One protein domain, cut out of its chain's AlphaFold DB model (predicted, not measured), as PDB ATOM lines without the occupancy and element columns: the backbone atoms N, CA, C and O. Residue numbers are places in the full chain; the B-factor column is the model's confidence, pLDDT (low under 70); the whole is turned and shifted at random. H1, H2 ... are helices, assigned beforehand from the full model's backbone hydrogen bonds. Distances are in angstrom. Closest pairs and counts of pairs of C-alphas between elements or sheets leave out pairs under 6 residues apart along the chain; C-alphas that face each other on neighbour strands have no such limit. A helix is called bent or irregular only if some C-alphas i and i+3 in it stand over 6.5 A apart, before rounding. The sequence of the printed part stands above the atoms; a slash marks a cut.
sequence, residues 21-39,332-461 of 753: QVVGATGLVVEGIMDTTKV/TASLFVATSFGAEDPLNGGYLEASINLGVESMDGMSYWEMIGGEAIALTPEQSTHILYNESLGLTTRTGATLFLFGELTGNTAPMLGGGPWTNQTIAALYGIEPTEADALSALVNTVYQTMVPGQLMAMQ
ATOM      1  N   GLN A  21     196.835 184.594 209.096       91.88
ATOM      2  CA  GLN A  21     196.038 185.306 208.093       91.88
ATOM      3  C   GLN A  21     196.649 185.183 206.701       91.88
ATOM      4  O   GLN A  21     195.908 184.962 205.752       91.88
ATOM      5  N   VAL A  22     197.974 185.270 206.564       93.56
ATOM      6  CA  VAL A  22     198.645 185.093 205.269       93.56
ATOM      7  C   VAL A  22     198.368 183.691 204.707       93.56
ATOM      8  O   VAL A  22     197.955 183.553 203.555       93.56
ATOM      9  N   VAL A  23     198.509 182.640 205.524       92.62
ATOM     10  CA  VAL A  23     198.194 181.266 205.088       92.62
ATOM     11  C   VAL A  23     196.705 181.131 204.747       92.62
ATOM     12  O   VAL A  23     196.359 180.667 203.661       92.62
ATOM     13  N   GLY A  24     195.814 181.589 205.632       90.38
ATOM     14  CA  GLY A  24     194.364 181.464 205.461       90.38
ATOM     15  C   GLY A  24     193.776 182.299 204.315       90.38
ATOM     16  O   GLY A  24     192.769 181.901 203.728       90.38
ATOM     17  N   ALA A  25     194.397 183.432 203.973       92.38
ATOM     18  CA  ALA A  25     193.955 184.331 202.908       92.38
ATOM     19  C   ALA A  25     194.526 183.972 201.530       92.38
ATOM     20  O   ALA A  25     194.040 184.500 200.534       92.38
ATOM     21  N   THR A  26     195.510 183.069 201.441       94.75
ATOM     22  CA  THR A  26     196.155 182.731 200.161       94.75
ATOM     23  C   THR A  26     195.139 182.297 199.105       94.75
ATOM     24  O   THR A  26     195.163 182.826 197.999       94.75
ATOM     25  N   GLY A  27     194.184 181.428 199.455       94.62
ATOM     26  CA  GLY A  27     193.149 181.006 198.504       94.62
ATOM     27  C   GLY A  27     192.232 182.144 198.040       94.62
ATOM     28  O   GLY A  27     191.939 182.243 196.855       94.62
ATOM     29  N   LEU A  28     191.862 183.055 198.951       93.25
ATOM     30  CA  LEU A  28     191.034 184.228 198.637       93.25
ATOM     31  C   LEU A  28     191.761 185.219 197.724       93.25
ATOM     32  O   LEU A  28     191.142 185.843 196.869       93.25
ATOM     33  N   VAL A  29     193.075 185.377 197.899       94.69
ATOM     34  CA  VAL A  29     193.881 186.238 197.026       94.69
ATOM     35  C   VAL A  29     194.010 185.620 195.638       94.69
ATOM     36  O   VAL A  29     193.826 186.334 194.657       94.69
ATOM     37  N   VAL A  30     194.248 184.307 195.527       96.62
ATOM     38  CA  VAL A  30     194.249 183.624 194.220       96.62
ATOM     39  C   VAL A  30     192.887 183.772 193.535       96.62
ATOM     40  O   VAL A  30     192.841 184.139 192.364       96.62
ATOM     41  N   GLU A  31     191.786 183.550 194.257       95.81
ATOM     42  CA  GLU A  31     190.422 183.758 193.752       95.81
ATOM     43  C   GLU A  31     190.210 185.195 193.256       95.81
ATOM     44  O   GLU A  31     189.850 185.395 192.097       95.81
ATOM     45  N   GLY A  32     190.539 186.195 194.079       94.12
ATOM     46  CA  GLY A  32     190.391 187.606 193.726       94.12
ATOM     47  C   GLY A  32     191.212 188.025 192.500       94.12
ATOM     48  O   GLY A  32     190.739 188.824 191.692       94.12
ATOM     49  N   ILE A  33     192.410 187.465 192.307       94.62
ATOM     50  CA  ILE A  33     193.219 187.691 191.097       94.62
ATOM     51  C   ILE A  33     192.528 187.090 189.865       94.62
ATOM     52  O   ILE A  33     192.480 187.738 188.815       94.62
ATOM     53  N   MET A  34     191.991 185.871 189.971       96.38
ATOM     54  CA  MET A  34     191.299 185.227 188.850       96.38
ATOM     55  C   MET A  34     190.020 185.988 188.480       96.38
ATOM     56  O   MET A  34     189.770 186.234 187.299       96.38
ATOM     57  N   ASP A  35     189.260 186.439 189.476       95.19
ATOM     58  CA  ASP A  35     188.072 187.269 189.271       95.19
ATOM     59  C   ASP A  35     188.433 188.615 188.639       95.19
ATOM     60  O   ASP A  35     187.812 189.025 187.660       95.19
ATOM     61  N   THR A  36     189.495 189.269 189.115       95.12
ATOM     62  CA  THR A  36     189.983 190.529 188.530       95.12
ATOM     63  C   THR A  36     190.433 190.333 187.083       95.12
ATOM     64  O   THR A  36     190.101 191.144 186.224       95.12
ATOM     65  N   THR A  37     191.113 189.225 186.768       96.06
ATOM     66  CA  THR A  37     191.476 188.859 185.385       96.06
ATOM     67  C   THR A  37     190.229 188.696 184.509       96.06
ATOM     68  O   THR A  37     190.186 189.173 183.371       96.06
ATOM     69  N   LYS A  38     189.171 188.081 185.047       96.00
ATOM     70  CA  LYS A  38     187.883 187.913 184.359       96.00
ATOM     71  C   LYS A  38     187.183 189.248 184.093       96.00
ATOM     72  O   LYS A  38     186.618 189.467 183.017       96.00
ATOM     73  N   VAL A  39     187.228 190.144 185.073       96.94
ATOM     74  CA  VAL A  39     186.708 191.511 184.977       96.94
ATOM     75  C   VAL A  39     187.501 192.310 183.938       96.94
ATOM     76  O   VAL A  39     186.890 192.935 183.078       96.94
ATOM     77  N   THR A 332     185.772 182.533 175.912       97.94
ATOM     78  CA  THR A 332     184.962 183.027 177.034       97.94
ATOM     79  C   THR A 332     185.859 183.624 178.114       97.94
ATOM     80  O   THR A 332     187.070 183.392 178.119       97.94
ATOM     81  N   ALA A 333     185.280 184.353 179.066       97.94
ATOM     82  CA  ALA A 333     186.047 184.953 180.149       97.94
ATOM     83  C   ALA A 333     186.702 183.885 181.047       97.94
ATOM     84  O   ALA A 333     187.875 184.007 181.397       97.94
ATOM     85  N   SER A 334     185.997 182.793 181.365       97.69
ATOM     86  CA  SER A 334     186.592 181.686 182.129       97.69
ATOM     87  C   SER A 334     187.665 180.930 181.333       97.69
ATOM     88  O   SER A 334     188.673 180.524 181.909       97.69
ATOM     89  N   LEU A 335     187.492 180.763 180.013       97.69
ATOM     90  CA  LEU A 335     188.519 180.142 179.169       97.69
ATOM     91  C   LEU A 335     189.769 181.024 179.066       97.69
ATOM     92  O   LEU A 335     190.884 180.501 179.102       97.69
ATOM     93  N   PHE A 336     189.592 182.344 178.993       98.06
ATOM     94  CA  PHE A 336     190.692 183.301 179.023       98.06
ATOM     95  C   PHE A 336     191.488 183.192 180.325       98.06
ATOM     96  O   PHE A 336     192.707 183.046 180.270       98.06
ATOM     97  N   VAL A 337     190.814 183.174 181.482       98.12
ATOM     98  CA  VAL A 337     191.465 182.987 182.793       98.12
ATOM     99  C   VAL A 337     192.240 181.669 182.836       98.12
ATOM    100  O   VAL A 337     193.425 181.661 183.153       98.12
ATOM    101  N   ALA A 338     191.616 180.552 182.449       97.94
ATOM    102  CA  ALA A 338     192.283 179.250 182.454       97.94
ATOM    103  C   ALA A 338     193.496 179.198 181.505       97.94
ATOM    104  O   ALA A 338     194.522 178.603 181.837       97.94
ATOM    105  N   THR A 339     193.401 179.831 180.334       97.56
ATOM    106  CA  THR A 339     194.493 179.859 179.351       97.56
ATOM    107  C   THR A 339     195.640 180.747 179.833       97.56
ATOM    108  O   THR A 339     196.765 180.272 179.943       97.56
ATOM    109  N   SER A 340     195.355 181.998 180.198       97.44
ATOM    110  CA  SER A 340     196.362 182.988 180.620       97.44
ATOM    111  C   SER A 340     197.003 182.687 181.982       97.44
ATOM    112  O   SER A 340     198.124 183.117 182.250       97.44
ATOM    113  N   PHE A 341     196.340 181.905 182.842       98.38
ATOM    114  CA  PHE A 341     196.951 181.376 184.063       98.38
ATOM    115  C   PHE A 341     198.054 180.350 183.766       98.38
ATOM    116  O   PHE A 341     199.079 180.327 184.447       98.38
ATOM    117  N   GLY A 342     197.823 179.469 182.790       97.62
ATOM    118  CA  GLY A 342     198.670 178.303 182.527       97.62
ATOM    119  C   GLY A 342     199.634 178.447 181.350       97.62
ATOM    120  O   GLY A 342     200.534 177.620 181.205       97.62
ATOM    121  N   ALA A 343     199.433 179.456 180.506       97.38
ATOM    122  CA  ALA A 343     200.141 179.673 179.251       97.38
ATOM    123  C   ALA A 343     200.189 181.176 178.902       97.38
ATOM    124  O   ALA A 343     199.860 182.027 179.725       97.38
ATOM    125  N   GLU A 344     200.656 181.496 177.694       96.00
ATOM    126  CA  GLU A 344     200.723 182.867 177.177       96.00
ATOM    127  C   GLU A 344     199.311 183.473 177.049       96.00
ATOM    128  O   GLU A 344     198.359 182.760 176.713       96.00
ATOM    129  N   ASP A 345     199.168 184.776 177.308       95.06
ATOM    130  CA  ASP A 345     197.934 185.529 177.077       95.06
ATOM    131  C   ASP A 345     197.526 185.373 175.597       95.06
ATOM    132  O   ASP A 345     198.229 185.856 174.701       95.06
ATOM    133  N   PRO A 346     196.383 184.720 175.309       92.94
ATOM    134  CA  PRO A 346     195.988 184.396 173.941       92.94
ATOM    135  C   PRO A 346     195.516 185.610 173.126       92.94
ATOM    136  O   PRO A 346     195.254 185.464 171.931       92.94
ATOM    137  N   LEU A 347     195.352 186.781 173.748       92.88
ATOM    138  CA  LEU A 347     194.892 188.016 173.110       92.88
ATOM    139  C   LEU A 347     196.032 189.012 172.899       92.88
ATOM    140  O   LEU A 347     196.116 189.618 171.831       92.88
ATOM    141  N   ASN A 348     196.887 189.187 173.907       89.75
ATOM    142  CA  ASN A 348     197.907 190.241 173.917       89.75
ATOM    143  C   ASN A 348     199.343 189.714 173.769       89.75
ATOM    144  O   ASN A 348     200.244 190.501 173.474       89.75
ATOM    145  N   GLY A 349     199.556 188.403 173.926       91.81
ATOM    146  CA  GLY A 349     200.889 187.815 174.066       91.81
ATOM    147  C   GLY A 349     201.511 188.093 175.439       91.81
ATOM    148  O   GLY A 349     200.972 188.851 176.248       91.81
ATOM    149  N   GLY A 350     202.659 187.471 175.711       95.00
ATOM    150  CA  GLY A 350     203.301 187.542 177.027       95.00
ATOM    151  C   GLY A 350     202.508 186.824 178.130       95.00
ATOM    152  O   GLY A 350     201.559 186.091 177.874       95.00
ATOM    153  N   TYR A 351     202.915 187.000 179.383       97.00
ATOM    154  CA  TYR A 351     202.388 186.271 180.536       97.00
ATOM    155  C   TYR A 351     201.899 187.231 181.619       97.00
ATOM    156  O   TYR A 351     202.508 188.274 181.865       97.00
ATOM    157  N   LEU A 352     200.817 186.856 182.309       95.06
ATOM    158  CA  LEU A 352     200.311 187.619 183.451       95.06
ATOM    159  C   LEU A 352     201.244 187.462 184.664       95.06
ATOM    160  O   LEU A 352     201.820 186.390 184.875       95.06
ATOM    161  N   GLU A 353     201.361 188.503 185.492       92.12
ATOM    162  CA  GLU A 353     202.215 188.500 186.694       92.12
ATOM    163  C   GLU A 353     201.819 187.386 187.674       92.12
ATOM    164  O   GLU A 353     202.661 186.635 188.159       92.12
ATOM    165  N   ALA A 354     200.516 187.214 187.896       92.19
ATOM    166  CA  ALA A 354     199.956 186.170 188.748       92.19
ATOM    167  C   ALA A 354     199.529 184.920 187.950       92.19
ATOM    168  O   ALA A 354     198.419 184.409 188.104       92.19
ATOM    169  N   SER A 355     200.418 184.436 187.079       96.25
ATOM    170  CA  SER A 355     200.275 183.179 186.326       96.25
ATOM    171  C   SER A 355     201.381 182.188 186.693       96.25
ATOM    172  O   SER A 355     202.373 182.557 187.324       96.25
ATOM    173  N   ILE A 356     201.276 180.935 186.237       97.25
ATOM    174  CA  ILE A 356     202.324 179.918 186.444       97.25
ATOM    175  C   ILE A 356     203.691 180.329 185.858       97.25
ATOM    176  O   ILE A 356     204.734 179.803 186.248       97.25
ATOM    177  N   ASN A 357     203.695 181.280 184.921       97.38
ATOM    178  CA  ASN A 357     204.895 181.808 184.281       97.38
ATOM    179  C   ASN A 357     205.477 183.051 184.965       97.38
ATOM    180  O   ASN A 357     206.553 183.488 184.554       97.38
ATOM    181  N   LEU A 358     204.806 183.592 185.992       96.50
ATOM    182  CA  LEU A 358     205.241 184.769 186.753       96.50
ATOM    183  C   LEU A 358     205.699 185.905 185.825       96.50
ATOM    184  O   LEU A 358     206.874 186.274 185.798       96.50
ATOM    185  N   GLY A 359     204.775 186.391 184.993       95.69
ATOM    186  CA  GLY A 359     205.073 187.361 183.946       95.69
ATOM    187  C   GLY A 359     205.734 188.631 184.480       95.69
ATOM    188  O   GLY A 359     205.324 189.193 185.494       95.69
ATOM    189  N   VAL A 360     206.770 189.095 183.786       92.06
ATOM    190  CA  VAL A 360     207.547 190.270 184.190       92.06
ATOM    191  C   VAL A 360     207.079 191.486 183.393       92.06
ATOM    192  O   VAL A 360     207.525 191.710 182.268       92.06
ATOM    193  N   GLU A 361     206.211 192.307 183.991       86.56
ATOM    194  CA  GLU A 361     205.602 193.479 183.333       86.56
ATOM    195  C   GLU A 361     206.652 194.426 182.723       86.56
ATOM    196  O   GLU A 361     206.533 194.853 181.578       86.56
ATOM    197  N   SER A 362     207.752 194.684 183.441       88.50
ATOM    198  CA  SER A 362     208.846 195.553 182.967       88.50
ATOM    199  C   SER A 362     209.599 195.042 181.725       88.50
ATOM    200  O   SER A 362     210.467 195.744 181.201       88.50
ATOM    201  N   MET A 363     209.298 193.823 181.273       89.12
ATOM    202  CA  MET A 363     209.885 193.166 180.106       89.12
ATOM    203  C   MET A 363     208.797 192.681 179.139       89.12
ATOM    204  O   MET A 363     208.899 191.575 178.612       89.12
ATOM    205  N   ASP A 364     207.760 193.499 178.933       88.00
ATOM    206  CA  ASP A 364     206.643 193.235 178.013       88.00
ATOM    207  C   ASP A 364     205.972 191.869 178.268       88.00
ATOM    208  O   ASP A 364     205.595 191.157 177.341       88.00
ATOM    209  N   GLY A 365     205.869 191.473 179.543       89.00
ATOM    210  CA  GLY A 365     205.235 190.216 179.942       89.00
ATOM    211  C   GLY A 365     206.081 188.966 179.692       89.00
ATOM    212  O   GLY A 365     205.525 187.875 179.656       89.00
ATOM    213  N   MET A 366     207.404 189.070 179.525       95.06
ATOM    214  CA  MET A 366     208.294 187.898 179.432       95.06
ATOM    215  C   MET A 366     208.100 186.940 180.622       95.06
ATOM    216  O   MET A 366     207.947 187.387 181.762       95.06
ATOM    217  N   SER A 367     208.161 185.626 180.377       96.12
ATOM    218  CA  SER A 367     208.112 184.629 181.451       96.12
ATOM    219  C   SER A 367     209.345 184.741 182.350       96.12
ATOM    220  O   SER A 367     210.481 184.855 181.870       96.12
ATOM    221  N   TYR A 368     209.151 184.628 183.666       95.38
ATOM    222  CA  TYR A 368     210.263 184.539 184.615       95.38
ATOM    223  C   TYR A 368     211.210 183.379 184.272       95.38
ATOM    224  O   TYR A 368     212.432 183.511 184.389       95.38
ATOM    225  N   TRP A 369     210.661 182.256 183.799       95.19
ATOM    226  CA  TRP A 369     211.432 181.065 183.443       95.19
ATOM    227  C   TRP A 369     212.359 181.324 182.258       95.19
ATOM    228  O   TRP A 369     213.539 180.974 182.312       95.19
ATOM    229  N   GLU A 370     211.867 182.012 181.229       94.44
ATOM    230  CA  GLU A 370     212.669 182.414 180.070       94.44
ATOM    231  C   GLU A 370     213.778 183.397 180.464       94.44
ATOM    232  O   GLU A 370     214.923 183.258 180.022       94.44
ATOM    233  N   MET A 371     213.478 184.344 181.362       93.31
ATOM    234  CA  MET A 371     214.454 185.315 181.871       93.31
ATOM    235  C   MET A 371     215.652 184.633 182.550       93.31
ATOM    236  O   MET A 371     216.791 185.092 182.411       93.31
ATOM    237  N   ILE A 372     215.423 183.523 183.259       93.56
ATOM    238  CA  ILE A 372     216.489 182.743 183.910       93.56
ATOM    239  C   ILE A 372     217.081 181.636 183.017       93.56
ATOM    240  O   ILE A 372     217.914 180.852 183.478       93.56
ATOM    241  N   GLY A 373     216.715 181.598 181.731       92.50
ATOM    242  CA  GLY A 373     217.254 180.676 180.724       92.50
ATOM    243  C   GLY A 373     216.559 179.312 180.644       92.50
ATOM    244  O   GLY A 373     217.135 178.383 180.074       92.50
ATOM    245  N   GLY A 374     215.371 179.183 181.233       93.38
ATOM    246  CA  GLY A 374     214.462 178.045 181.084       93.38
ATOM    247  C   GLY A 374     213.465 178.222 179.934       93.38
ATOM    248  O   GLY A 374     213.585 179.136 179.121       93.38
ATOM    249  N   GLU A 375     212.481 177.326 179.875       94.62
ATOM    250  CA  GLU A 375     211.342 177.403 178.951       94.62
ATOM    251  C   GLU A 375     210.088 177.813 179.727       94.62
ATOM    252  O   GLU A 375     209.922 177.425 180.886       94.62
ATOM    253  N   ALA A 376     209.214 178.592 179.092       96.38
ATOM    254  CA  ALA A 376     207.911 178.904 179.655       96.38
ATOM    255  C   ALA A 376     207.038 177.644 179.770       96.38
ATOM    256  O   ALA A 376     207.117 176.721 178.957       96.38
ATOM    257  N   ILE A 377     206.181 177.628 180.785       97.62
ATOM    258  CA  ILE A 377     205.201 176.573 181.019       97.62
ATOM    259  C   ILE A 377     203.975 176.809 180.133       97.62
ATOM    260  O   ILE A 377     203.536 177.946 179.954       97.62
ATOM    261  N   ALA A 378     203.416 175.728 179.593       97.25
ATOM    262  CA  ALA A 378     202.219 175.764 178.763       97.25
ATOM    263  C   ALA A 378     201.259 174.638 179.168       97.25
ATOM    264  O   ALA A 378     201.288 173.544 178.603       97.25
ATOM    265  N   LEU A 379     200.411 174.919 180.157       98.31
ATOM    266  CA  LEU A 379     199.335 174.023 180.577       98.31
ATOM    267  C   LEU A 379     198.153 174.082 179.606       98.31
ATOM    268  O   LEU A 379     197.882 175.121 178.999       98.31
ATOM    269  N   THR A 380     197.390 172.992 179.507       98.12
ATOM    270  CA  THR A 380     196.077 173.063 178.851       98.12
ATOM    271  C   THR A 380     195.071 173.811 179.737       98.12
ATOM    272  O   THR A 380     195.191 173.777 180.968       98.12
ATOM    273  N   PRO A 381     194.024 174.434 179.162       97.31
ATOM    274  CA  PRO A 381     192.983 175.088 179.955       97.31
ATOM    275  C   PRO A 381     192.322 174.158 180.985       97.31
ATOM    276  O   PRO A 381     191.949 174.600 182.072       97.31
ATOM    277  N   GLU A 382     192.210 172.859 180.694       97.56
ATOM    278  CA  GLU A 382     191.674 171.865 181.629       97.56
ATOM    279  C   GLU A 382     192.597 171.643 182.833       97.56
ATOM    280  O   GLU A 382     192.106 171.530 183.957       97.56
ATOM    281  N   GLN A 383     193.919 171.610 182.621       98.19
ATOM    282  CA  GLN A 383     194.900 171.507 183.707       98.19
ATOM    283  C   GLN A 383     194.866 172.760 184.589       98.19
ATOM    284  O   GLN A 383     194.754 172.640 185.808       98.19
ATOM    285  N   SER A 384     194.862 173.955 183.990       98.38
ATOM    286  CA  SER A 384     194.716 175.221 184.723       98.38
ATOM    287  C   SER A 384     193.425 175.271 185.535       98.38
ATOM    288  O   SER A 384     193.437 175.607 186.718       98.38
ATOM    289  N   THR A 385     192.305 174.871 184.927       97.31
ATOM    290  CA  THR A 385     191.000 174.822 185.601       97.31
ATOM    291  C   THR A 385     191.024 173.845 186.773       97.31
ATOM    292  O   THR A 385     190.463 174.135 187.828       97.31
ATOM    293  N   HIS A 386     191.690 172.698 186.624       97.06
ATOM    294  CA  HIS A 386     191.845 171.733 187.706       97.06
ATOM    295  C   HIS A 386     192.696 172.288 188.859       97.06
ATOM    296  O   HIS A 386     192.318 172.136 190.018       97.06
ATOM    297  N   ILE A 387     193.800 172.975 188.559       98.44
ATOM    298  CA  ILE A 387     194.646 173.628 189.568       98.44
ATOM    299  C   ILE A 387     193.877 174.708 190.330       98.44
ATOM    300  O   ILE A 387     193.959 174.771 191.555       98.44
ATOM    301  N   LEU A 388     193.131 175.552 189.621       97.88
ATOM    302  CA  LEU A 388     192.443 176.692 190.218       97.88
ATOM    303  C   LEU A 388     191.176 176.275 190.968       97.88
ATOM    304  O   LEU A 388     191.015 176.632 192.130       97.88
ATOM    305  N   TYR A 389     190.313 175.479 190.336       96.75
ATOM    306  CA  TYR A 389     188.907 175.340 190.730       96.75
ATOM    307  C   TYR A 389     188.487 173.920 191.127       96.75
ATOM    308  O   TYR A 389     187.294 173.652 191.282       96.75
ATOM    309  N   ASN A 390     189.421 172.973 191.289       95.75
ATOM    310  CA  ASN A 390     189.058 171.660 191.824       95.75
ATOM    311  C   ASN A 390     188.390 171.794 193.208       95.75
ATOM    312  O   ASN A 390     188.906 172.476 194.086       95.75
ATOM    313  N   GLU A 391     187.281 171.087 193.435       90.62
ATOM    314  CA  GLU A 391     186.488 171.213 194.669       90.62
ATOM    315  C   GLU A 391     187.273 170.901 195.958       90.62
ATOM    316  O   GLU A 391     186.911 171.382 197.030       90.62
ATOM    317  N   SER A 392     188.323 170.074 195.880       89.62
ATOM    318  CA  SER A 392     189.117 169.633 197.040       89.62
ATOM    319  C   SER A 392     190.544 170.199 197.070       89.62
ATOM    320  O   SER A 392     191.108 170.352 198.150       89.62
ATOM    321  N   LEU A 393     191.138 170.473 195.904       95.00
ATOM    322  CA  LEU A 393     192.544 170.881 195.745       95.00
ATOM    323  C   LEU A 393     192.718 172.250 195.078       95.00
ATOM    324  O   LEU A 393     193.847 172.721 194.957       95.00
ATOM    325  N   GLY A 394     191.626 172.873 194.631       97.38
ATOM    326  CA  GLY A 394     191.654 174.124 193.889       97.38
ATOM    327  C   GLY A 394     192.301 175.238 194.700       97.38
ATOM    328  O   GLY A 394     191.922 175.464 195.854       97.38
ATOM    329  N   LEU A 395     193.268 175.931 194.106       97.69
ATOM    330  CA  LEU A 395     193.987 177.022 194.758       97.69
ATOM    331  C   LEU A 395     193.109 178.243 195.045       97.69
ATOM    332  O   LEU A 395     193.456 179.008 195.935       97.69
ATOM    333  N   THR A 396     191.969 178.409 194.369       96.44
ATOM    334  CA  THR A 396     190.992 179.456 194.719       96.44
ATOM    335  C   THR A 396     190.174 179.095 195.961       96.44
ATOM    336  O   THR A 396     189.500 179.938 196.540       96.44
ATOM    337  N   THR A 397     190.230 177.840 196.420       93.31
ATOM    338  CA  THR A 397     189.525 177.411 197.630       93.31
ATOM    339  C   THR A 397     190.411 177.583 198.861       93.31
ATOM    340  O   THR A 397     191.608 177.289 198.842       93.31
ATOM    341  N   ARG A 398     189.809 177.978 199.992       87.94
ATOM    342  CA  ARG A 398     190.519 178.056 201.283       87.94
ATOM    343  C   ARG A 398     191.179 176.723 201.651       87.94
ATOM    344  O   ARG A 398     192.330 176.704 202.083       87.94
ATOM    345  N   THR A 399     190.465 175.612 201.464       90.69
ATOM    346  CA  THR A 399     190.953 174.267 201.795       90.69
ATOM    347  C   THR A 399     192.107 173.841 200.891       90.69
ATOM    348  O   THR A 399     193.139 173.413 201.404       90.69
ATOM    349  N   GLY A 400     191.966 173.985 199.570       95.06
ATOM    350  CA  GLY A 400     192.990 173.594 198.599       95.06
ATOM    351  C   GLY A 400     194.284 174.390 198.765       95.06
ATOM    352  O   GLY A 400     195.354 173.792 198.876       95.06
ATOM    353  N   ALA A 401     194.191 175.717 198.909       96.00
ATOM    354  CA  ALA A 401     195.355 176.560 199.184       96.00
ATOM    355  C   ALA A 401     196.036 176.204 200.519       96.00
ATOM    356  O   ALA A 401     197.260 176.094 200.577       96.00
ATOM    357  N   THR A 402     195.260 175.951 201.582       94.44
ATOM    358  CA  THR A 402     195.812 175.538 202.888       94.44
ATOM    359  C   THR A 402     196.494 174.171 202.809       94.44
ATOM    360  O   THR A 402     197.524 173.969 203.445       94.44
ATOM    361  N   LEU A 403     195.963 173.229 202.022       95.56
ATOM    362  CA  LEU A 403     196.593 171.926 201.789       95.56
ATOM    363  C   LEU A 403     197.918 172.051 201.039       95.56
ATOM    364  O   LEU A 403     198.888 171.389 201.407       95.56
ATOM    365  N   PHE A 404     197.962 172.907 200.017       97.38
ATOM    366  CA  PHE A 404     199.190 173.178 199.279       97.38
ATOM    367  C   PHE A 404     200.242 173.818 200.194       97.38
ATOM    368  O   PHE A 404     201.368 173.335 200.272       97.38
ATOM    369  N   LEU A 405     199.858 174.844 200.963       96.75
ATOM    370  CA  LEU A 405     200.754 175.508 201.912       96.75
ATOM    371  C   LEU A 405     201.174 174.609 203.073       96.75
ATOM    372  O   LEU A 405     202.307 174.716 203.530       96.75
ATOM    373  N   PHE A 406     200.321 173.689 203.532       96.06
ATOM    374  CA  PHE A 406     200.744 172.645 204.465       96.06
ATOM    375  C   PHE A 406     201.925 171.862 203.875       96.06
ATOM    376  O   PHE A 406     202.933 171.668 204.554       96.06
ATOM    377  N   GLY A 407     201.825 171.473 202.603       96.56
ATOM    378  CA  GLY A 407     202.903 170.842 201.849       96.56
ATOM    379  C   GLY A 407     204.185 171.671 201.812       96.56
ATOM    380  O   GLY A 407     205.231 171.210 202.270       96.56
ATOM    381  N   GLU A 408     204.085 172.907 201.323       96.25
ATOM    382  CA  GLU A 408     205.220 173.829 201.167       96.25
ATOM    383  C   GLU A 408     205.912 174.149 202.499       96.25
ATOM    384  O   GLU A 408     207.138 174.137 202.593       96.25
ATOM    385  N   LEU A 409     205.132 174.400 203.553       95.31
ATOM    386  CA  LEU A 409     205.656 174.837 204.847       95.31
ATOM    387  C   LEU A 409     206.178 173.678 205.695       95.31
ATOM    388  O   LEU A 409     207.083 173.879 206.504       95.31
ATOM    389  N   THR A 410     205.628 172.470 205.536       94.69
ATOM    390  CA  THR A 410     206.024 171.315 206.359       94.69
ATOM    391  C   THR A 410     206.932 170.320 205.654       94.69
ATOM    392  O   THR A 410     207.496 169.445 206.313       94.69
ATOM    393  N   GLY A 411     207.053 170.399 204.328       95.38
ATOM    394  CA  GLY A 411     207.716 169.375 203.522       95.38
ATOM    395  C   GLY A 411     206.975 168.031 203.505       95.38
ATOM    396  O   GLY A 411     207.530 167.028 203.052       95.38
ATOM    397  N   ASN A 412     205.732 167.978 203.998       95.56
ATOM    398  CA  ASN A 412     204.929 166.765 204.099       95.56
ATOM    399  C   ASN A 412     203.546 166.957 203.476       95.56
ATOM    400  O   ASN A 412     202.903 167.987 203.619       95.56
ATOM    401  N   THR A 413     203.048 165.916 202.831       96.19
ATOM    402  CA  THR A 413     201.670 165.826 202.358       96.19
ATOM    403  C   THR A 413     200.728 165.654 203.546       96.19
ATOM    404  O   THR A 413     200.994 164.850 204.445       96.19
ATOM    405  N   ALA A 414     199.601 166.364 203.552       94.38
ATOM    406  CA  ALA A 414     198.614 166.249 204.623       94.38
ATOM    407  C   ALA A 414     198.082 164.802 204.759       94.38
ATOM    408  O   ALA A 414     197.887 164.122 203.743       94.38
ATOM    409  N   PRO A 415     197.769 164.313 205.978       93.31
ATOM    410  CA  PRO A 415     197.258 162.950 206.174       93.31
ATOM    411  C   PRO A 415     195.985 162.641 205.378       93.31
ATOM    412  O   PRO A 415     195.819 161.527 204.886       93.31
ATOM    413  N   MET A 416     195.115 163.638 205.188       90.38
ATOM    414  CA  MET A 416     193.892 163.507 204.389       90.38
ATOM    415  C   MET A 416     194.148 163.275 202.890       90.38
ATOM    416  O   MET A 416     193.271 162.770 202.196       90.38
ATOM    417  N   LEU A 417     195.360 163.576 202.410       93.12
ATOM    418  CA  LEU A 417     195.833 163.282 201.054       93.12
ATOM    419  C   LEU A 417     196.700 162.007 200.994       93.12
ATOM    420  O   LEU A 417     197.287 161.701 199.960       93.12
ATOM    421  N   GLY A 418     196.784 161.246 202.092       90.94
ATOM    422  CA  GLY A 418     197.534 159.990 202.179       90.94
ATOM    423  C   GLY A 418     198.912 160.093 202.842       90.94
ATOM    424  O   GLY A 418     199.545 159.058 203.053       90.94
ATOM    425  N   GLY A 419     199.357 161.294 203.227       93.00
ATOM    426  CA  GLY A 419     200.646 161.504 203.893       93.00
ATOM    427  C   GLY A 419     201.871 161.302 202.987       93.00
ATOM    428  O   GLY A 419     201.757 161.069 201.785       93.00
ATOM    429  N   GLY A 420     203.066 161.385 203.577       95.12
ATOM    430  CA  GLY A 420     204.347 161.222 202.874       95.12
ATOM    431  C   GLY A 420     205.035 162.551 202.539       95.12
ATOM    432  O   GLY A 420     204.568 163.599 202.973       95.12
ATOM    433  N   PRO A 421     206.164 162.525 201.812       96.69
ATOM    434  CA  PRO A 421     206.925 163.734 201.509       96.69
ATOM    435  C   PRO A 421     206.212 164.622 200.477       96.69
ATOM    436  O   PRO A 421     205.683 164.131 199.472       96.69
ATOM    437  N   TRP A 422     206.261 165.935 200.697       97.00
ATOM    438  CA  TRP A 422     205.856 166.937 199.715       97.00
ATOM    439  C   TRP A 422     206.992 167.134 198.709       97.00
ATOM    440  O   TRP A 422     208.099 167.532 199.067       97.00
ATOM    441  N   THR A 423     206.752 166.761 197.456       97.56
ATOM    442  CA  THR A 423     207.747 166.813 196.377       97.56
ATOM    443  C   THR A 423     207.064 167.211 195.081       97.56
ATOM    444  O   THR A 423     205.859 166.998 194.935       97.56
ATOM    445  N   ASN A 424     207.832 167.661 194.091       97.94
ATOM    446  CA  ASN A 424     207.287 167.973 192.770       97.94
ATOM    447  C   ASN A 424     206.585 166.758 192.138       97.94
ATOM    448  O   ASN A 424     205.608 166.931 191.424       97.94
ATOM    449  N   GLN A 425     207.012 165.519 192.434       98.19
ATOM    450  CA  GLN A 425     206.298 164.313 191.990       98.19
ATOM    451  C   GLN A 425     204.942 164.143 192.684       98.19
ATOM    452  O   GLN A 425     203.984 163.700 192.054       98.19
ATOM    453  N   THR A 426     204.859 164.482 193.969       97.94
ATOM    454  CA  THR A 426     203.603 164.466 194.726       97.94
ATOM    455  C   THR A 426     202.627 165.495 194.155       97.94
ATOM    456  O   THR A 426     201.490 165.149 193.853       97.94
ATOM    457  N   ILE A 427     203.083 166.734 193.949       98.12
ATOM    458  CA  ILE A 427     202.275 167.830 193.394       98.12
ATOM    459  C   ILE A 427     201.801 167.484 191.979       98.12
ATOM    460  O   ILE A 427     200.609 167.558 191.691       98.12
ATOM    461  N   ALA A 428     202.719 167.017 191.127       98.19
ATOM    462  CA  ALA A 428     202.422 166.535 189.781       98.19
ATOM    463  C   ALA A 428     201.298 165.489 189.772       98.19
ATOM    464  O   ALA A 428     200.346 165.590 188.999       98.19
ATOM    465  N   ALA A 429     201.363 164.511 190.681       97.25
ATOM    466  CA  ALA A 429     200.342 163.476 190.803       97.25
ATOM    467  C   ALA A 429     198.992 164.007 191.316       97.25
ATOM    468  O   ALA A 429     197.954 163.503 190.888       97.25
ATOM    469  N   LEU A 430     198.995 164.995 192.218       96.62
ATOM    470  CA  LEU A 430     197.776 165.603 192.760       96.62
ATOM    471  C   LEU A 430     197.017 166.415 191.707       96.62
ATOM    472  O   LEU A 430     195.792 166.332 191.662       96.62
ATOM    473  N   TYR A 431     197.737 167.154 190.860       96.62
ATOM    474  CA  TYR A 431     197.145 168.074 189.882       96.62
ATOM    475  C   TYR A 431     197.108 167.538 188.443       96.62
ATOM    476  O   TYR A 431     196.535 168.183 187.569       96.62
ATOM    477  N   GLY A 432     197.685 166.363 188.172       96.62
ATOM    478  CA  GLY A 432     197.719 165.792 186.821       96.62
ATOM    479  C   GLY A 432     198.611 166.581 185.856       96.62
ATOM    480  O   GLY A 432     198.250 166.776 184.694       96.62
ATOM    481  N   ILE A 433     199.756 167.042 186.356       98.19
ATOM    482  CA  ILE A 433     200.750 167.857 185.640       98.19
ATOM    483  C   ILE A 433     202.133 167.198 185.704       98.19
ATOM    484  O   ILE A 433     202.324 166.203 186.405       98.19
ATOM    485  N   GLU A 434     203.108 167.730 184.978       97.75
ATOM    486  CA  GLU A 434     204.492 167.255 184.993       97.75
ATOM    487  C   GLU A 434     205.287 167.810 186.195       97.75
ATOM    488  O   GLU A 434     204.992 168.893 186.703       97.75
ATOM    489  N   PRO A 435     206.356 167.131 186.663       97.69
ATOM    490  CA  PRO A 435     207.155 167.607 187.798       97.69
ATOM    491  C   PRO A 435     207.810 168.986 187.609       97.69
ATOM    492  O   PRO A 435     208.112 169.654 188.594       97.69
ATOM    493  N   THR A 436     208.065 169.410 186.371       95.81
ATOM    494  CA  THR A 436     208.558 170.763 186.061       95.81
ATOM    495  C   THR A 436     207.458 171.814 186.194       95.81
ATOM    496  O   THR A 436     207.709 172.909 186.677       95.81
ATOM    497  N   GLU A 437     206.226 171.468 185.823       98.12
ATOM    498  CA  GLU A 437     205.046 172.328 185.974       98.12
ATOM    499  C   GLU A 437     204.667 172.456 187.454       98.12
ATOM    500  O   GLU A 437     204.323 173.535 187.923       98.12
ATOM    501  N   ALA A 438     204.816 171.369 188.217       98.38
ATOM    502  CA  ALA A 438     204.672 171.374 189.668       98.38
ATOM    503  C   ALA A 438     205.678 172.303 190.367       98.38
ATOM    504  O   ALA A 438     205.305 172.981 191.318       98.38
ATOM    505  N   ASP A 439     206.925 172.362 189.887       97.12
ATOM    506  CA  ASP A 439     207.936 173.301 190.397       97.12
ATOM    507  C   ASP A 439     207.494 174.758 190.193       97.12
ATOM    508  O   ASP A 439     207.544 175.578 191.112       97.12
ATOM    509  N   ALA A 440     206.986 175.060 188.996       97.88
ATOM    510  CA  ALA A 440     206.469 176.379 188.668       97.88
ATOM    511  C   ALA A 440     205.214 176.731 189.482       97.88
ATOM    512  O   ALA A 440     205.069 177.864 189.940       97.88
ATOM    513  N   LEU A 441     204.341 175.751 189.734       98.44
ATOM    514  CA  LEU A 441     203.180 175.916 190.603       98.44
ATOM    515  C   LEU A 441     203.591 176.238 192.047       98.44
ATOM    516  O   LEU A 441     203.050 177.173 192.637       98.44
ATOM    517  N   SER A 442     204.581 175.529 192.602       97.50
ATOM    518  CA  SER A 442     205.146 175.848 193.920       97.50
ATOM    519  C   SER A 442     205.760 177.245 193.955       97.50
ATOM    520  O   SER A 442     205.565 177.977 194.926       97.50
ATOM    521  N   ALA A 443     206.465 177.660 192.899       96.75
ATOM    522  CA  ALA A 443     207.017 179.010 192.807       96.75
ATOM    523  C   ALA A 443     205.921 180.089 192.788       96.75
ATOM    524  O   ALA A 443     206.046 181.098 193.489       96.75
ATOM    525  N   LEU A 444     204.825 179.863 192.055       97.38
ATOM    526  CA  LEU A 444     203.667 180.755 192.051       97.38
ATOM    527  C   LEU A 444     203.022 180.846 193.435       97.38
ATOM    528  O   LEU A 444     202.869 181.948 193.957       97.38
ATOM    529  N   VAL A 445     202.679 179.713 194.054       97.25
ATOM    530  CA  VAL A 445     202.018 179.707 195.371       97.25
ATOM    531  C   VAL A 445     202.900 180.373 196.425       97.25
ATOM    532  O   VAL A 445     202.402 181.182 197.207       97.25
ATOM    533  N   ASN A 446     204.212 180.118 196.412       94.75
ATOM    534  CA  ASN A 446     205.150 180.800 197.303       94.75
ATOM    535  C   ASN A 446     205.225 182.306 197.028       94.75
ATOM    536  O   ASN A 446     205.275 183.087 197.975       94.75
ATOM    537  N   THR A 447     205.189 182.732 195.764       95.38
ATOM    538  CA  THR A 447     205.149 184.160 195.412       95.38
ATOM    539  C   THR A 447     203.879 184.809 195.956       95.38
ATOM    540  O   THR A 447     203.963 185.823 196.651       95.38
ATOM    541  N   VAL A 448     202.713 184.194 195.741       95.62
ATOM    542  CA  VAL A 448     201.433 184.687 196.269       95.62
ATOM    543  C   VAL A 448     201.477 184.777 197.799       95.62
ATOM    544  O   VAL A 448     201.206 185.840 198.358       95.62
ATOM    545  N   TYR A 449     201.887 183.698 198.470       94.94
ATOM    546  CA  TYR A 449     201.983 183.606 199.930       94.94
ATOM    547  C   TYR A 449     202.963 184.625 200.533       94.94
ATOM    548  O   TYR A 449     202.651 185.259 201.537       94.94
ATOM    549  N   GLN A 450     204.140 184.822 199.935       93.06
ATOM    550  CA  GLN A 450     205.192 185.664 200.519       93.06
ATOM    551  C   GLN A 450     205.100 187.139 200.125       93.06
ATOM    552  O   GLN A 450     205.662 187.982 200.826       93.06
ATOM    553  N   THR A 451     204.437 187.470 199.012       93.50
ATOM    554  CA  THR A 451     204.448 188.838 198.465       93.50
ATOM    555  C   THR A 451     203.050 189.418 198.294       93.50
ATOM    556  O   THR A 451     202.742 190.444 198.905       93.50
ATOM    557  N   MET A 452     202.181 188.751 197.536       93.75
ATOM    558  CA  MET A 452     200.871 189.294 197.171       93.75
ATOM    559  C   MET A 452     199.922 189.341 198.369       93.75
ATOM    560  O   MET A 452     199.318 190.378 198.637       93.75
ATOM    561  N   VAL A 453     199.836 188.255 199.144       95.56
ATOM    562  CA  VAL A 453     198.958 188.198 200.322       95.56
ATOM    563  C   VAL A 453     199.390 189.212 201.390       95.56
ATOM    564  O   VAL A 453     198.541 189.996 201.812       95.56
ATOM    565  N   PRO A 454     200.674 189.305 201.799       94.88
ATOM    566  CA  PRO A 454     201.121 190.366 202.697       94.88
ATOM    567  C   PRO A 454     200.798 191.770 202.182       94.88
ATOM    568  O   PRO A 454     200.315 192.594 202.956       94.88
ATOM    569  N   GLY A 455     201.008 192.038 200.887       92.81
ATOM    570  CA  GLY A 455     200.644 193.313 200.265       92.81
ATOM    571  C   GLY A 455     199.156 193.633 200.423       92.81
ATOM    572  O   GLY A 455     198.806 194.730 200.865       92.81
ATOM    573  N   GLN A 456     198.292 192.647 200.167       91.06
ATOM    574  CA  GLN A 456     196.844 192.781 200.320       91.06
ATOM    575  C   GLN A 456     196.431 193.025 201.778       91.06
ATOM    576  O   GLN A 456     195.619 193.907 202.054       91.06
ATOM    577  N   LEU A 457     197.019 192.301 202.734       92.75
ATOM    578  CA  LEU A 457     196.737 192.511 204.156       92.75
ATOM    579  C   LEU A 457     197.148 193.919 204.611       92.75
ATOM    580  O   LEU A 457     196.415 194.563 205.361       92.75
ATOM    581  N   MET A 458     198.289 194.431 204.138       91.19
ATOM    582  CA  MET A 458     198.719 195.804 204.427       91.19
ATOM    583  C   MET A 458     197.772 196.843 203.809       91.19
ATOM    584  O   MET A 458     197.478 197.851 204.454       91.19
ATOM    585  N   ALA A 459     197.244 196.594 202.604       89.06
ATOM    586  CA  ALA A 459     196.210 197.434 201.993       89.06
ATOM    587  C   ALA A 459     194.907 197.443 202.819       89.06
ATOM    588  O   ALA A 459     194.251 198.477 202.936       89.06
ATOM    589  N   MET A 460     194.594 196.332 203.495       88.62
ATOM    590  CA  MET A 460     193.515 196.214 204.489       88.62
ATOM    591  C   MET A 460     193.881 196.779 205.877       88.62
ATOM    592  O   MET A 460     193.217 196.483 206.869       88.62
ATOM    593  N   GLN A 461     194.922 197.615 205.968       90.25
ATOM    594  CA  GLN A 461     195.393 198.262 207.201       90.25
ATOM    595  C   GLN A 461     195.947 197.296 208.260       90.25
ATOM    596  O   GLN A 461     195.992 197.634 209.446       90.25
TER     597      GLN A 461
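Overview. This is residues 21 to 39 and 332 to 461 of the 753 residues of an uncharacterized protein of Euryarchaeota archaeon (UniProt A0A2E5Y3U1). A long helix, H7, is crossed by H1 near its last third, at residues 448 to 457, and met by H6 at its first residues, 435 to 439. H2 and H4 cross each other on the same side of H7 as H1, both apart from H7, with H2 packed on the last part of H1, residues 34 to 38; H5 packs on the first part of H1, residues 23 to 28, and the small H3 sits out among loops, touching no helix. The printed part has 149 residues with seven named helices, H1 to H7 in order along the chain, and no named strand: the class is all helix, its packing mostly crossed. It is compact, with a radius of gyration of the C-alphas of 14.6 A, and rounded, spanning 42 by 39 by 31 A.

Arrangement. H1, residues 21 to 39, has a kink of 36 degrees near residue 28 and is irregular, C-alphas 24 and 27 being 7.1 A apart. With residues 34 to 38 alone it touches H2, residues 333 to 342, at a steep tilt of 56 degrees, opposite ways; the closest C-alphas are those of Lys 38 and Ala 333, 5.5 A apart. H2 touches H4, residues 381 to 389, about perpendicular at 86 degrees, closest at the C-alphas of Ala 338 and Pro 381, 4.9 A. H3, residues 368 to 371, touches no helix. H5, residues 398 to 410, touches residues 23 to 28 of H1 at a steep tilt of 52 degrees, closest at the C-alphas of Arg 398 and Gly 27, 4.8 A. H6, residues 424 to 431, only just touches H4, with 3 pairs of C-alphas within 8 A, closest at Tyr 431 and Ile 387, 6.1 A. H7, residues 435 to 459, is only just irregular, C-alphas 450 and 453 being 6.7 A apart. It touches H6, closest at the C-alphas of Pro 435 and Asn 424, 5.0 A, and H1, at 82 degrees, closest at Val 453 and Val 22, 5.8 A. H4 and H7 are apart. Every O i to N i+4 pair is within hydrogen-bond range in H4, H5 and H6; the counts are 13 of 15 in H1, 5 of 6 in H2 and 19 of 21 in H7, and H3 is too short for such a pair.

Along the chain. H1 begins at C-alpha 21, (196.038, 185.306, 208.093), and is 25.7 A long from first to last C-alpha. H2 measures 14.5 A and H5 17.7 A. H7, 34.8 A, runs from C-alpha 435 at (207.155, 167.607, 187.798) to C-alpha 459 at (196.210, 197.434, 201.993).

Size, cuts and confidence. The C-alphas farthest apart, of Asp 364 and Pro 415, are 42.4 A apart. Residues 40 to 331 are not printed; C-alphas 39 and 332 are 11.8 A apart across the cut. The links H2 to H3 and H5 to H6 are long. No printed residue is under 70 in pLDDT.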